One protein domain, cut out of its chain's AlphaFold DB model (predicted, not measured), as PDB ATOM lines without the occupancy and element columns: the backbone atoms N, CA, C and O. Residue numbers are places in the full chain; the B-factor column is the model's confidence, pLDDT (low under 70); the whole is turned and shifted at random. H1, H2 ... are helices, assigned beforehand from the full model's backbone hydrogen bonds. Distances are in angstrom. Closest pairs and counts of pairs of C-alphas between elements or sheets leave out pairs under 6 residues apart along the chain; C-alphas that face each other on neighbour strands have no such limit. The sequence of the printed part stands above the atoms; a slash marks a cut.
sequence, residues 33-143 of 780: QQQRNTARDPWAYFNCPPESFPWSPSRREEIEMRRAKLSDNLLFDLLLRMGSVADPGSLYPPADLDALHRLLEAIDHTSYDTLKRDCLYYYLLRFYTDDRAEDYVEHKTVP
ATOM      1  N   GLN A  33     -25.388  -0.779  65.095       60.91
ATOM      2  CA  GLN A  33     -24.520   0.342  64.735       60.91
ATOM      3  C   GLN A  33     -23.042  -0.026  64.890       60.91
ATOM      4  O   GLN A  33     -22.225   0.341  64.043       60.91
ATOM      5  N   GLN A  34     -22.705  -0.848  65.890       60.69
ATOM      6  CA  GLN A  34     -21.370  -1.433  65.993       60.69
ATOM      7  C   GLN A  34     -21.135  -2.507  64.917       60.69
ATOM      8  O   GLN A  34     -20.064  -2.517  64.310       60.69
ATOM      9  N   GLN A  35     -22.151  -3.314  64.575       61.22
ATOM     10  CA  GLN A  35     -22.108  -4.208  63.406       61.22
ATOM     11  C   GLN A  35     -21.886  -3.441  62.089       61.22
ATOM     12  O   GLN A  35     -21.093  -3.878  61.262       61.22
ATOM     13  N   ARG A  36     -22.503  -2.262  61.903       61.44
ATOM     14  CA  ARG A  36     -22.275  -1.382  60.734       61.44
ATOM     15  C   ARG A  36     -20.879  -0.749  60.681       61.44
ATOM     16  O   ARG A  36     -20.477  -0.292  59.610       61.44
ATOM     17  N   ASN A  37     -20.137  -0.735  61.789       58.72
ATOM     18  CA  ASN A  37     -18.751  -0.269  61.815       58.72
ATOM     19  C   ASN A  37     -17.757  -1.410  61.554       58.72
ATOM     20  O   ASN A  37     -16.885  -1.237  60.706       58.72
ATOM     21  N   THR A  38     -17.923  -2.592  62.163       57.81
ATOM     22  CA  THR A  38     -17.089  -3.772  61.830       57.81
ATOM     23  C   THR A  38     -17.260  -4.196  60.367       57.81
ATOM     24  O   THR A  38     -16.287  -4.514  59.695       57.81
ATOM     25  N   ALA A  39     -18.472  -4.067  59.829       59.03
ATOM     26  CA  ALA A  39     -18.826  -4.148  58.408       59.03
ATOM     27  C   ALA A  39     -17.917  -3.361  57.433       59.03
ATOM     28  O   ALA A  39     -17.738  -3.749  56.266       59.03
ATOM     29  N   ARG A  40     -17.360  -2.221  57.861       71.88
ATOM     30  CA  ARG A  40     -16.485  -1.411  56.998       71.88
ATOM     31  C   ARG A  40     -15.127  -2.061  56.789       71.88
ATOM     32  O   ARG A  40     -14.548  -1.874  55.722       71.88
ATOM     33  N   ASP A  41     -14.681  -2.872  57.732       88.62
ATOM     34  CA  ASP A  41     -13.340  -3.428  57.771       88.62
ATOM     35  C   ASP A  41     -13.239  -4.782  57.022       88.62
ATOM     36  O   ASP A  41     -13.953  -5.728  57.372       88.62
ATOM     37  N   PRO A  42     -12.380  -4.922  55.989       87.75
ATOM     38  CA  PRO A  42     -12.077  -6.220  55.385       87.75
ATOM     39  C   PRO A  42     -11.468  -7.234  56.370       87.75
ATOM     40  O   PRO A  42     -11.741  -8.429  56.229       87.75
ATOM     41  N   TRP A  43     -10.701  -6.797  57.383       90.31
ATOM     42  CA  TRP A  43     -10.004  -7.678  58.337       90.31
ATOM     43  C   TRP A  43     -10.947  -8.650  59.049       90.31
ATOM     44  O   TRP A  43     -10.593  -9.810  59.273       90.31
ATOM     45  N   ALA A  44     -12.178  -8.209  59.333       93.75
ATOM     46  CA  ALA A  44     -13.208  -9.010  59.989       93.75
ATOM     47  C   ALA A  44     -13.461 -10.367  59.302       93.75
ATOM     48  O   ALA A  44     -13.750 -11.347  59.987       93.75
ATOM     49  N   TYR A  45     -13.297 -10.439  57.975       94.94
ATOM     50  CA  TYR A  45     -13.535 -11.638  57.165       94.94
ATOM     51  C   TYR A  45     -12.301 -12.546  57.031       94.94
ATOM     52  O   TYR A  45     -12.444 -13.718  56.688       94.94
ATOM     53  N   PHE A  46     -11.095 -12.049  57.319       95.81
ATOM     54  CA  PHE A  46      -9.853 -12.839  57.276       95.81
ATOM     55  C   PHE A  46      -9.474 -13.449  58.630       95.81
ATOM     56  O   PHE A  46      -8.706 -14.413  58.674       95.81
ATOM     57  N   ASN A  47     -10.062 -12.952  59.723       91.69
ATOM     58  CA  ASN A  47      -9.947 -13.547  61.051       91.69
ATOM     59  C   ASN A  47     -10.317 -15.043  61.019       91.69
ATOM     60  O   ASN A  47     -11.441 -15.434  60.689       91.69
ATOM     61  N   CYS A  48      -9.345 -15.893  61.345       90.88
ATOM     62  CA  CYS A  48      -9.481 -17.344  61.351       90.88
ATOM     63  C   CYS A  48      -8.451 -17.967  62.315       90.88
ATOM     64  O   CYS A  48      -7.344 -17.441  62.440       90.88
ATOM     65  N   PRO A  49      -8.775 -19.064  63.031       92.44
ATOM     66  CA  PRO A  49      -7.774 -19.781  63.815       92.44
ATOM     67  C   PRO A  49      -6.697 -20.379  62.887       92.44
ATOM     68  O   PRO A  49      -7.047 -20.816  61.785       92.44
ATOM     69  N   PRO A  50      -5.417 -20.473  63.310       91.31
ATOM     70  CA  PRO A  50      -4.315 -20.920  62.447       91.31
ATOM     71  C   PRO A  50      -4.529 -22.282  61.769       91.31
ATOM     72  O   PRO A  50      -4.081 -22.487  60.646       91.31
ATOM     73  N   GLU A  51      -5.273 -23.191  62.407       92.00
ATOM     74  CA  GLU A  51      -5.650 -24.507  61.861       92.00
ATOM     75  C   GLU A  51      -6.541 -24.432  60.603       92.00
ATOM     76  O   GLU A  51      -6.654 -25.407  59.865       92.00
ATOM     77  N   SER A  52      -7.169 -23.279  60.355       93.44
ATOM     78  CA  SER A  52      -8.070 -23.013  59.223       93.44
ATOM     79  C   SER A  52      -7.494 -22.039  58.184       93.44
ATOM     80  O   SER A  52      -8.196 -21.646  57.254       93.44
ATOM     81  N   PHE A  53      -6.222 -21.651  58.322       96.31
ATOM     82  CA  PHE A  53      -5.533 -20.788  57.363       96.31
ATOM     83  C   PHE A  53      -5.348 -21.524  56.016       96.31
ATOM     84  O   PHE A  53      -4.674 -22.558  55.977       96.31
ATOM     85  N   PRO A  54      -5.929 -21.045  54.896       96.56
ATOM     86  CA  PRO A  54      -6.081 -21.879  53.701       96.56
ATOM     87  C   PRO A  54      -4.803 -22.012  52.855       96.56
ATOM     88  O   PRO A  54      -4.687 -22.950  52.062       96.56
ATOM     89  N   TRP A  55      -3.808 -21.135  53.034       97.38
ATOM     90  CA  TRP A  55      -2.505 -21.209  52.352       97.38
ATOM     91  C   TRP A  55      -1.530 -22.155  53.071       97.38
ATOM     92  O   TRP A  55      -0.423 -21.785  53.473       97.38
ATOM     93  N   SER A  56      -1.958 -23.414  53.217       96.62
ATOM     94  CA  SER A  56      -1.119 -24.506  53.723       96.62
ATOM     95  C   SER A  56       0.160 -24.675  52.879       96.62
ATOM     96  O   SER A  56       0.162 -24.301  51.704       96.62
ATOM     97  N   PRO A  57       1.251 -25.259  53.417       97.12
ATOM     98  CA  PRO A  57       2.518 -25.375  52.688       97.12
ATOM     99  C   PRO A  57       2.375 -26.039  51.311       97.12
ATOM    100  O   PRO A  57       2.850 -25.493  50.320       97.12
ATOM    101  N   SER A  58       1.627 -27.143  51.222       97.44
ATOM    102  CA  SER A  58       1.335 -27.814  49.946       97.44
ATOM    103  C   SER A  58       0.495 -26.951  49.001       97.44
ATOM    104  O   SER A  58       0.704 -26.992  47.794       97.44
ATOM    105  N   ARG A  59      -0.427 -26.123  49.520       97.19
ATOM    106  CA  ARG A  59      -1.202 -25.202  48.677       97.19
ATOM    107  C   ARG A  59      -0.344 -24.059  48.134       97.19
ATOM    108  O   ARG A  59      -0.608 -23.578  47.036       97.19
ATOM    109  N   ARG A  60       0.686 -23.634  48.870       97.69
ATOM    110  CA  ARG A  60       1.668 -22.654  48.384       97.69
ATOM    111  C   ARG A  60       2.561 -23.248  47.300       97.69
ATOM    112  O   ARG A  60       2.645 -22.661  46.229       97.69
ATOM    113  N   GLU A  61       3.064 -24.464  47.503       98.12
ATOM    114  CA  GLU A  61       3.798 -25.232  46.485       98.12
ATOM    115  C   GLU A  61       2.971 -25.443  45.196       98.12
ATOM    116  O   GLU A  61       3.483 -25.266  44.091       98.12
ATOM    117  N   GLU A  62       1.667 -25.738  45.303       97.88
ATOM    118  CA  GLU A  62       0.752 -25.804  44.150       97.88
ATOM    119  C   GLU A  62       0.649 -24.468  43.388       97.88
ATOM    120  O   GLU A  62       0.689 -24.460  42.154       97.88
ATOM    121  N   ILE A  63       0.522 -23.345  44.105       98.06
ATOM    122  CA  ILE A  63       0.423 -21.994  43.526       98.06
ATOM    123  C   ILE A  63       1.751 -21.581  42.879       98.06
ATOM    124  O   ILE A  63       1.751 -21.084  41.755       98.06
ATOM    125  N   GLU A  64       2.882 -21.834  43.537       98.12
ATOM    126  CA  GLU A  64       4.232 -21.551  43.035       98.12
ATOM    127  C   GLU A  64       4.550 -22.397  41.789       98.12
ATOM    128  O   GLU A  64       4.985 -21.865  40.767       98.12
ATOM    129  N   MET A  65       4.206 -23.690  41.794       98.00
ATOM    130  CA  MET A  65       4.286 -24.549  40.607       98.00
ATOM    131  C   MET A  65       3.371 -24.063  39.469       98.00
ATOM    132  O   MET A  65       3.732 -24.196  38.294       98.00
ATOM    133  N   ARG A  66       2.174 -23.530  39.765       97.75
ATOM    134  CA  ARG A  66       1.275 -22.988  38.727       97.75
ATOM    135  C   ARG A  66       1.775 -21.645  38.189       97.75
ATOM    136  O   ARG A  66       1.661 -21.440  36.982       97.75
ATOM    137  N   ARG A  67       2.393 -20.808  39.033       98.19
ATOM    138  CA  ARG A  67       3.102 -19.566  38.669       98.19
ATOM    139  C   ARG A  67       4.282 -19.856  37.740       98.19
ATOM    140  O   ARG A  67       4.341 -19.260  36.671       98.19
ATOM    141  N   ALA A  68       5.138 -20.823  38.069       98.00
ATOM    142  CA  ALA A  68       6.272 -21.223  37.224       98.00
ATOM    143  C   ALA A  68       5.831 -21.730  35.835       98.00
ATOM    144  O   ALA A  68       6.427 -21.400  34.814       98.00
ATOM    145  N   LYS A  69       4.716 -22.474  35.766       97.69
ATOM    146  CA  LYS A  69       4.083 -22.875  34.490       97.69
ATOM    147  C   LYS A  69       3.477 -21.700  33.709       97.69
ATOM    148  O   LYS A  69       3.188 -21.862  32.530       97.69
ATOM    149  N   LEU A  70       3.264 -20.554  34.355       96.75
ATOM    150  CA  LEU A  70       2.672 -19.330  33.810       96.75
ATOM    151  C   LEU A  70       3.716 -18.216  33.673       96.75
ATOM    152  O   LEU A  70       3.460 -17.074  34.059       96.75
ATOM    153  N   SER A  71       4.894 -18.527  33.127       96.38
ATOM    154  CA  SER A  71       5.965 -17.543  32.884       96.38
ATOM    155  C   SER A  71       6.272 -16.688  34.129       96.38
ATOM    156  O   SER A  71       6.320 -15.459  34.058       96.38
ATOM    157  N   ASP A  72       6.354 -17.358  35.281       97.06
ATOM    158  CA  ASP A  72       6.576 -16.808  36.625       97.06
ATOM    159  C   ASP A  72       5.578 -15.726  37.095       97.06
ATOM    160  O   ASP A  72       5.858 -14.971  38.026       97.06
ATOM    161  N   ASN A  73       4.380 -15.651  36.497       97.00
ATOM    162  CA  ASN A  73       3.425 -14.578  36.779       97.00
ATOM    163  C   ASN A  73       1.952 -15.009  36.633       97.00
ATOM    164  O   ASN A  73       1.492 -15.296  35.529       97.00
ATOM    165  N   LEU A  74       1.177 -14.961  37.717       98.06
ATOM    166  CA  LEU A  74      -0.265 -15.257  37.752       98.06
ATOM    167  C   LEU A  74      -1.135 -14.075  37.261       98.06
ATOM    168  O   LEU A  74      -0.651 -12.949  37.107       98.06
ATOM    169  N   LEU A  75      -2.437 -14.302  37.044       98.00
ATOM    170  CA  LEU A  75      -3.402 -13.218  36.792       98.00
ATOM    171  C   LEU A  75      -3.556 -12.320  38.029       98.00
ATOM    172  O   LEU A  75      -3.648 -11.101  37.889       98.00
ATOM    173  N   PHE A  76      -3.529 -12.893  39.235       98.25
ATOM    174  CA  PHE A  76      -3.520 -12.133  40.487       98.25
ATOM    175  C   PHE A  76      -2.246 -11.289  40.650       98.25
ATOM    176  O   PHE A  76      -2.339 -10.108  40.980       98.25
ATOM    177  N   ASP A  77      -1.072 -11.836  40.313       98.31
ATOM    178  CA  ASP A  77       0.197 -11.088  40.329       98.31
ATOM    179  C   ASP A  77       0.144  -9.890  39.368       98.31
ATOM    180  O   ASP A  77       0.594  -8.790  39.690       98.31
ATOM    181  N   LEU A  78      -0.462 -10.084  38.190       97.69
ATOM    182  CA  LEU A  78      -0.671  -9.025  37.207       97.69
ATOM    183  C   LEU A  78      -1.647  -7.949  37.715       97.69
ATOM    184  O   LEU A  78      -1.370  -6.761  37.551       97.69
ATOM    185  N   LEU A  79      -2.738  -8.338  38.389       97.25
ATOM    186  CA  LEU A  79      -3.656  -7.390  39.032       97.25
ATOM    187  C   LEU A  79      -2.979  -6.584  40.149       97.25
ATOM    188  O   LEU A  79      -3.214  -5.378  40.232       97.25
ATOM    189  N   LEU A  80      -2.141  -7.207  40.981       98.12
ATOM    190  CA  LEU A  80      -1.386  -6.512  42.028       98.12
ATOM    191  C   LEU A  80      -0.370  -5.533  41.418       98.12
ATOM    192  O   LEU A  80      -0.335  -4.365  41.809       98.12
ATOM    193  N   ARG A  81       0.382  -5.954  40.389       97.81
ATOM    194  CA  ARG A  81       1.334  -5.083  39.674       97.81
ATOM    195  C   ARG A  81       0.644  -3.885  39.016       97.81
ATOM    196  O   ARG A  81       1.141  -2.765  39.101       97.81
ATOM    197  N   MET A  82      -0.528  -4.092  38.411       97.06
ATOM    198  CA  MET A  82      -1.364  -3.010  37.870       97.06
ATOM    199  C   MET A  82      -1.906  -2.057  38.952       97.06
ATOM    200  O   MET A  82      -2.183  -0.902  38.642       97.06
ATOM    201  N   GLY A  83      -2.014  -2.512  40.205       97.44
ATOM    202  CA  GLY A  83      -2.344  -1.691  41.377       97.44
ATOM    203  C   GLY A  83      -1.146  -0.952  41.982       97.44
ATOM    204  O   GLY A  83      -1.284  -0.344  43.040       97.44
ATOM    205  N   SER A  84       0.018  -0.993  41.321       97.81
ATOM    206  CA  SER A  84       1.294  -0.417  41.775       97.81
ATOM    207  C   SER A  84       2.014  -1.189  42.896       97.81
ATOM    208  O   SER A  84       2.964  -0.664  43.472       97.81
ATOM    209  N   VAL A  85       1.649  -2.452  43.165       98.06
ATOM    210  CA  VAL A  85       2.450  -3.339  44.032       98.06
ATOM    211  C   VAL A  85       3.733  -3.736  43.296       98.06
ATOM    212  O   VAL A  85       3.676  -4.390  42.253       98.06
ATOM    213  N   ALA A  86       4.890  -3.334  43.829       96.00
ATOM    214  CA  ALA A  86       6.183  -3.489  43.156       96.00
ATOM    215  C   ALA A  86       6.603  -4.959  42.965       96.00
ATOM    216  O   ALA A  86       7.014  -5.340  41.869       96.00
ATOM    217  N   ASP A  87       6.452  -5.784  44.005       96.69
ATOM    218  CA  ASP A  87       6.719  -7.224  43.962       96.69
ATOM    219  C   ASP A  87       5.530  -8.036  44.517       96.69
ATOM    220  O   ASP A  87       5.435  -8.284  45.718       96.69
ATOM    221  N   PRO A  88       4.603  -8.473  43.645       97.69
ATOM    222  CA  PRO A  88       3.547  -9.416  44.010       97.69
ATOM    223  C   PRO A  88       4.066 -10.816  44.386       97.69
ATOM    224  O   PRO A  88       3.377 -11.559  45.087       97.69
ATOM    225  N   GLY A  89       5.256 -11.193  43.906       96.94
ATOM    226  CA  GLY A  89       5.796 -12.549  43.997       96.94
ATOM    227  C   GLY A  89       6.203 -12.948  45.413       96.94
ATOM    228  O   GLY A  89       6.000 -14.102  45.788       96.94
ATOM    229  N   SER A  90       6.715 -12.000  46.205       97.44
ATOM    230  CA  SER A  90       7.068 -12.207  47.619       97.44
ATOM    231  C   SER A  90       5.910 -11.994  48.606       97.44
ATOM    232  O   SER A  90       6.001 -12.445  49.748       97.44
ATOM    233  N   LEU A  91       4.819 -11.340  48.189       98.06
ATOM    234  CA  LEU A  91       3.636 -11.096  49.031       98.06
ATOM    235  C   LEU A  91       2.559 -12.186  48.902       98.06
ATOM    236  O   LEU A  91       1.804 -12.419  49.846       98.06
ATOM    237  N   TYR A  92       2.474 -12.851  47.749       98.31
ATOM    238  CA  TYR A  92       1.492 -13.901  47.477       98.31
ATOM    239  C   TYR A  92       2.186 -15.172  46.946       98.31
ATOM    240  O   TYR A  92       3.040 -15.059  46.066       98.31
ATOM    241  N   PRO A  93       1.808 -16.387  47.395       98.25
ATOM    242  CA  PRO A  93       0.807 -16.678  48.424       98.25
ATOM    243  C   PRO A  93       1.325 -16.409  49.854       98.25
ATOM    244  O   PRO A  93       2.486 -16.699  50.148       98.25
ATOM    245  N   PRO A  94       0.485 -15.893  50.771       98.00
ATOM    246  CA  PRO A  94       0.917 -15.524  52.118       98.00
ATOM    247  C   PRO A  94       1.317 -16.756  52.942       98.00
ATOM    248  O   PRO A  94       0.595 -17.752  52.991       98.00
ATOM    249  N   ALA A  95       2.479 -16.689  53.596       97.44
ATOM    250  CA  ALA A  95       3.061 -17.825  54.310       97.44
ATOM    251  C   ALA A  95       2.356 -18.172  55.633       97.44
ATOM    252  O   ALA A  95       2.295 -19.349  56.006       97.44
ATOM    253  N   ASP A  96       1.859 -17.137  56.304       96.81
ATOM    254  CA  ASP A  96       1.266 -17.085  57.637       96.81
ATOM    255  C   ASP A  96       0.282 -15.893  57.717       96.81
ATOM    256  O   ASP A  96       0.069 -15.173  56.733       96.81
ATOM    257  N   LEU A  97      -0.335 -15.680  58.886       96.06
ATOM    258  CA  LEU A  97      -1.251 -14.555  59.103       96.06
ATOM    259  C   LEU A  97      -0.545 -13.196  58.940       96.06
ATOM    260  O   LEU A  97      -1.127 -12.295  58.345       96.06
ATOM    261  N   ASP A  98       0.712 -13.050  59.365       96.62
ATOM    262  CA  ASP A  98       1.455 -11.782  59.272       96.62
ATOM    263  C   ASP A  98       1.870 -11.438  57.825       96.62
ATOM    264  O   ASP A  98       1.998 -10.269  57.453       96.62
ATOM    265  N   ALA A  99       2.077 -12.439  56.966       97.19
ATOM    266  CA  ALA A  99       2.209 -12.269  55.519       97.19
ATOM    267  C   ALA A  99       0.868 -11.915  54.864       97.19
ATOM    268  O   ALA A  99       0.839 -11.048  53.993       97.19
ATOM    269  N   LEU A 100      -0.242 -12.522  55.305       97.50
ATOM    270  CA  LEU A 100      -1.580 -12.129  54.855       97.50
ATOM    271  C   LEU A 100      -1.887 -10.679  55.266       97.50
ATOM    272  O   LEU A 100      -2.400  -9.927  54.443       97.50
ATOM    273  N   HIS A 101      -1.499 -10.254  56.475       96.44
ATOM    274  CA  HIS A 101      -1.601  -8.860  56.903       96.44
ATOM    275  C   HIS A 101      -0.819  -7.924  55.968       96.44
ATOM    276  O   HIS A 101      -1.400  -7.003  55.400       96.44
ATOM    277  N   ARG A 102       0.461  -8.203  55.699       97.81
ATOM    278  CA  ARG A 102       1.265  -7.384  54.770       97.81
ATOM    279  C   ARG A 102       0.715  -7.367  53.338       97.81
ATOM    280  O   ARG A 102       0.780  -6.334  52.679       97.81
ATOM    281  N   LEU A 103       0.138  -8.469  52.852       98.12
ATOM    282  CA  LEU A 103      -0.521  -8.527  51.539       98.12
ATOM    283  C   LEU A 103      -1.800  -7.675  51.498       98.12
ATOM    284  O   LEU A 103      -2.020  -6.949  50.532       98.12
ATOM    285  N   LEU A 104      -2.644  -7.748  52.529       97.25
ATOM    286  CA  LEU A 104      -3.896  -6.990  52.605       97.25
ATOM    287  C   LEU A 104      -3.645  -5.484  52.807       97.25
ATOM    288  O   LEU A 104      -4.310  -4.672  52.164       97.25
ATOM    289  N   GLU A 105      -2.628  -5.117  53.593       97.44
ATOM    290  CA  GLU A 105      -2.129  -3.741  53.720       97.44
ATOM    291  C   GLU A 105      -1.555  -3.216  52.392       97.44
ATOM    292  O   GLU A 105      -1.854  -2.090  51.990       97.44
ATOM    293  N   ALA A 106      -0.779  -4.032  51.668       98.12
ATOM    294  CA  ALA A 106      -0.284  -3.677  50.338       98.12
ATOM    295  C   ALA A 106      -1.427  -3.499  49.322       98.12
ATOM    296  O   ALA A 106      -1.333  -2.630  48.457       98.12
ATOM    297  N   ILE A 107      -2.518  -4.272  49.442       97.88
ATOM    298  CA  ILE A 107      -3.739  -4.076  48.650       97.88
ATOM    299  C   ILE A 107      -4.413  -2.749  49.014       97.88
ATOM    300  O   ILE A 107      -4.800  -2.024  48.100       97.88
ATOM    301  N   ASP A 108      -4.518  -2.381  50.293       97.19
ATOM    302  CA  ASP A 108      -5.140  -1.113  50.708       97.19
ATOM    303  C   ASP A 108      -4.397   0.128  50.190       97.19
ATOM    304  O   ASP A 108      -5.032   1.108  49.798       97.19
ATOM    305  N   HIS A 109      -3.068   0.049  50.106       97.44
ATOM    306  CA  HIS A 109      -2.202   1.098  49.561       97.44
ATOM    307  C   HIS A 109      -2.090   1.100  48.020       97.44
ATOM    308  O   HIS A 109      -1.338   1.905  47.465       97.44
ATOM    309  N   THR A 110      -2.820   0.235  47.301       98.06
ATOM    310  CA  THR A 110      -2.834   0.262  45.825       98.06
ATOM    311  C   THR A 110      -3.432   1.552  45.266       98.06
ATOM    312  O   THR A 110      -4.297   2.190  45.866       98.06
ATOM    313  N   SER A 111      -3.068   1.883  44.026       97.69
ATOM    314  CA  SER A 111      -3.665   2.972  43.234       97.69
ATOM    315  C   SER A 111      -5.122   2.707  42.786       97.69
ATOM    316  O   SER A 111      -5.625   3.326  41.844       97.69
ATOM    317  N   TYR A 112      -5.819   1.781  43.449       97.88
ATOM    318  CA  TYR A 112      -7.146   1.298  43.089       97.88
ATOM    319  C   TYR A 112      -8.283   1.911  43.921       97.88
ATOM    320  O   TYR A 112      -8.238   2.031  45.150       97.88
ATOM    321  N   ASP A 113      -9.379   2.208  43.220       97.06
ATOM    322  CA  ASP A 113     -10.689   2.477  43.800       97.06
ATOM    323  C   ASP A 113     -11.185   1.293  44.641       97.06
ATOM    324  O   ASP A 113     -10.886   0.133  44.348       97.06
ATOM    325  N   THR A 114     -11.983   1.601  45.668       96.38
ATOM    326  CA  THR A 114     -12.479   0.642  46.668       96.38
ATOM    327  C   THR A 114     -13.050  -0.621  46.030       96.38
ATOM    328  O   THR A 114     -12.671  -1.717  46.416       96.38
ATOM    329  N   LEU A 115     -13.844  -0.480  44.962       96.12
ATOM    330  CA  LEU A 115     -14.445  -1.601  44.240       96.12
ATOM    331  C   LEU A 115     -13.411  -2.600  43.685       96.12
ATOM    332  O   LEU A 115     -13.644  -3.807  43.722       96.12
ATOM    333  N   LYS A 116     -12.266  -2.136  43.169       97.00
ATOM    334  CA  LYS A 116     -11.198  -3.042  42.713       97.00
ATOM    335  C   LYS A 116     -10.480  -3.706  43.888       97.00
ATOM    336  O   LYS A 116     -10.159  -4.887  43.781       97.00
ATOM    337  N   ARG A 117     -10.279  -2.995  45.005       98.00
ATOM    338  CA  ARG A 117      -9.737  -3.583  46.243       98.00
ATOM    339  C   ARG A 117     -10.677  -4.648  46.815       98.00
ATOM    340  O   ARG A 117     -10.231  -5.769  47.033       98.00
ATOM    341  N   ASP A 118     -11.981  -4.378  46.886       97.75
ATOM    342  CA  ASP A 118     -13.018  -5.350  47.269       97.75
ATOM    343  C   ASP A 118     -12.986  -6.617  46.387       97.75
ATOM    344  O   ASP A 118     -13.201  -7.728  46.871       97.75
ATOM    345  N   CYS A 119     -12.642  -6.495  45.099       97.94
ATOM    346  CA  CYS A 119     -12.469  -7.653  44.212       97.94
ATOM    347  C   CYS A 119     -11.198  -8.472  44.501       97.94
ATOM    348  O   CYS A 119     -11.217  -9.692  44.330       97.94
ATOM    349  N   LEU A 120     -10.108  -7.831  44.938       98.38
ATOM    350  CA  LEU A 120      -8.886  -8.515  45.382       98.38
ATOM    351  C   LEU A 120      -9.108  -9.210  46.733       98.38
ATOM    352  O   LEU A 120      -8.698 -10.358  46.905       98.38
ATOM    353  N   TYR A 121      -9.830  -8.566  47.652       98.12
ATOM    354  CA  TYR A 121     -10.254  -9.181  48.908       98.12
ATOM    355  C   TYR A 121     -11.172 -10.382  48.657       98.12
ATOM    356  O   TYR A 121     -10.891 -11.462  49.170       98.12
ATOM    357  N   TYR A 122     -12.186 -10.266  47.790       98.19
ATOM    358  CA  TYR A 122     -13.017 -11.411  47.395       98.19
ATOM    359  C   TYR A 122     -12.188 -12.550  46.781       98.19
ATOM    360  O   TYR A 122     -12.366 -13.699  47.178       98.19
ATOM    361  N   TYR A 123     -11.242 -12.257  45.875       98.38
ATOM    362  CA  TYR A 123     -10.332 -13.266  45.309       98.38
ATOM    363  C   TYR A 123      -9.592 -14.056  46.406       98.38
ATOM    364  O   TYR A 123      -9.514 -15.282  46.326       98.38
ATOM    365  N   LEU A 124      -9.085 -13.376  47.441       98.25
ATOM    366  CA  LEU A 124      -8.418 -14.023  48.574       98.25
ATOM    367  C   LEU A 124      -9.410 -14.796  49.461       98.25
ATOM    368  O   LEU A 124      -9.113 -15.919  49.862       98.25
ATOM    369  N   LEU A 125     -10.612 -14.263  49.702       97.69
ATOM    370  CA  LEU A 125     -11.661 -14.951  50.465       97.69
ATOM    371  C   LEU A 125     -12.134 -16.250  49.787       97.69
ATOM    372  O   LEU A 125     -12.499 -17.190  50.486       97.69
ATOM    373  N   ARG A 126     -12.044 -16.374  48.451       97.38
ATOM    374  CA  ARG A 126     -12.362 -17.626  47.730       97.38
ATOM    375  C   ARG A 126     -11.436 -18.812  48.053       97.38
ATOM    376  O   ARG A 126     -11.714 -19.918  47.595       97.38
ATOM    377  N   PHE A 127     -10.345 -18.613  48.800       97.06
ATOM    378  CA  PHE A 127      -9.519 -19.712  49.322       97.06
ATOM    379  C   PHE A 127     -10.116 -20.396  50.558       97.06
ATOM    380  O   PHE A 127      -9.759 -21.541  50.839       97.06
ATOM    381  N   TYR A 128     -11.027 -19.734  51.270       96.56
ATOM    382  CA  TYR A 128     -11.778 -20.340  52.363       96.56
ATOM    383  C   TYR A 128     -12.934 -21.180  51.796       96.56
ATOM    384  O   TYR A 128     -13.462 -20.907  50.716       96.56
ATOM    385  N   THR A 129     -13.302 -22.246  52.506       91.94
ATOM    386  CA  THR A 129     -14.314 -23.228  52.071       91.94
ATOM    387  C   THR A 129     -15.706 -22.983  52.665       91.94
ATOM    388  O   THR A 129     -16.557 -23.867  52.597       91.94
ATOM    389  N   ASP A 130     -15.911 -21.828  53.292       94.56
ATOM    390  CA  ASP A 130     -17.161 -21.377  53.901       94.56
ATOM    391  C   ASP A 130     -17.762 -20.195  53.118       94.56
ATOM    392  O   ASP A 130     -17.169 -19.671  52.173       94.56
ATOM    393  N   ASP A 131     -18.972 -19.785  53.493       95.56
ATOM    394  CA  ASP A 131     -19.768 -18.817  52.730       95.56
ATOM    395  C   ASP A 131     -19.257 -17.360  52.836       95.56
ATOM    396  O   ASP A 131     -19.770 -16.472  52.151       95.56
ATOM    397  N   ARG A 132     -18.176 -17.110  53.602       95.88
ATOM    398  CA  ARG A 132     -17.648 -15.767  53.929       95.88
ATOM    399  C   ARG A 132     -17.364 -14.887  52.711       95.88
ATOM    400  O   ARG A 132     -17.412 -13.664  52.803       95.88
ATOM    401  N   ALA A 133     -17.013 -15.502  51.580       96.75
ATOM    402  CA  ALA A 133     -16.717 -14.792  50.340       96.75
ATOM    403  C   ALA A 133     -17.991 -14.219  49.697       96.75
ATOM    404  O   ALA A 133     -17.960 -13.123  49.139       96.75
ATOM    405  N   GLU A 134     -19.114 -14.930  49.796       96.75
ATOM    406  CA  GLU A 134     -20.403 -14.478  49.276       96.75
ATOM    407  C   GLU A 134     -21.071 -13.507  50.272       96.75
ATOM    408  O   GLU A 134     -21.554 -12.459  49.843       96.75
ATOM    409  N   ASP A 135     -20.963 -13.755  51.590       96.19
ATOM    410  CA  ASP A 135     -21.361 -12.805  52.650       96.19
ATOM    411  C   ASP A 135     -20.678 -11.438  52.466       96.19
ATOM    412  O   ASP A 135     -21.318 -10.385  52.513       96.19
ATOM    413  N   TYR A 136     -19.365 -11.446  52.205       96.56
ATOM    414  CA  TYR A 136     -18.579 -10.244  51.930       96.56
ATOM    415  C   TYR A 136     -19.077  -9.495  50.686       96.56
ATOM    416  O   TYR A 136     -19.149  -8.264  50.691       96.56
ATOM    417  N   VAL A 137     -19.441 -10.219  49.623       96.81
ATOM    418  CA  VAL A 137     -19.957  -9.643  48.371       96.81
ATOM    419  C   VAL A 137     -21.334  -9.014  48.557       96.81
ATOM    420  O   VAL A 137     -21.545  -7.898  48.070       96.81
ATOM    421  N   GLU A 138     -22.249  -9.681  49.267       95.94
ATOM    422  CA  GLU A 138     -23.557  -9.113  49.611       95.94
ATOM    423  C   GLU A 138     -23.377  -7.869  50.485       95.94
ATOM    424  O   GLU A 138     -23.905  -6.802  50.162       95.94
ATOM    425  N   HIS A 139     -22.543  -7.962  51.523       95.19
ATOM    426  CA  HIS A 139     -22.316  -6.875  52.464       95.19
ATOM    427  C   HIS A 139     -21.636  -5.641  51.833       95.19
ATOM    428  O   HIS A 139     -22.078  -4.510  52.041       95.19
ATOM    429  N   LYS A 140     -20.570  -5.818  51.039       95.31
ATOM    430  CA  LYS A 140     -19.928  -4.715  50.293       95.31
ATOM    431  C   LYS A 140     -20.746  -4.267  49.072       95.31
ATOM    432  O   LYS A 140     -20.423  -3.252  48.458       95.31
ATOM    433  N   THR A 141     -21.812  -4.983  48.711       95.38
ATOM    434  CA  THR A 141     -22.643  -4.758  47.511       95.38
ATOM    435  C   THR A 141     -21.859  -4.799  46.189       95.38
ATOM    436  O   THR A 141     -22.177  -4.080  45.236       95.38
ATOM    437  N   VAL A 142     -20.823  -5.646  46.106       96.19
ATOM    438  CA  VAL A 142     -19.926  -5.730  44.936       96.19
ATOM    439  C   VAL A 142     -20.733  -6.134  43.691       96.19
ATOM    440  O   VAL A 142     -21.320  -7.219  43.672       96.19
ATOM    441  N   PRO A 143     -20.784  -5.322  42.613       96.94
ATOM    442  CA  PRO A 143     -21.635  -5.637  41.471       96.94
ATOM    443  C   PRO A 143     -21.202  -6.942  40.777       96.94
ATOM    444  O   PRO A 143     -20.014  -7.119  40.483       96.94
TER     445      PRO A 143
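This is residues 33 to 143 of the 780 residues of the protein "ELYS domain-containing protein" of Heliocybe sulcata (UniProt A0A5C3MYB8). Three helices, H6, H7 and H8, run side by side up and down, with H7 between the other two, and the short H5 and then H4 pack beyond H6. H1 lies out at one end of the long axis and H3 towards the other, neither touching another helix, while little H2 sits by H7 and H8. The printed part has 111 residues with eight named helices, H1 to H8 along the chain, and no named strand: the class is all helix. It is compact, with a radius of gyration of the C-alphas of 14.1 A and spans of 46 by 33 by 24 A.

H1, residues 33 to 38, begins at C-alpha 33 (-24.520, 0.342, 64.735). H2 is residues 43 to 46. H3, residues 57 to 68, is 16.4 A long. H4 is residues 75 to 82, 10.5 A, and H5 residues 88 to 91. H6, residues 97 to 108, spans 16.3 A, and H7, residues 114 to 125, 16.1 A. H8, residues 132 to 140, spans 11.9 A and ends at C-alpha 140 (-19.928, -4.715, 50.293).

H6 and H7 form a helical hairpin at a shallow tilt of 23 degrees, opposite ways; the closest C-alphas, of Ile 107 and Arg 117, are 6.5 A apart, and H6 touches H7 with residues 104 to 108 alone. H7 and H8 form another, at 14 degrees, with C-alphas of Leu 125 and Ala 133 closest at 5.1 A. H5 touches H6 at Leu 91 and Leu 103, C-alphas 5.5 A apart, and H4 at Pro 88 and Asp 77, 5.3 A. H3 is apart from H4. Every O i to N i+4 pair is within hydrogen-bond range in H1, H3, H4, H6, H7 and H8; H2 and H5 are too short for one.

The farthest C-alphas, of Gln 33 and Lys 69, are 47.7 A apart. The printed part has no cut and no long link. Mean pLDDT of the printed part is 94.1; residues 33 to 39 are under 70.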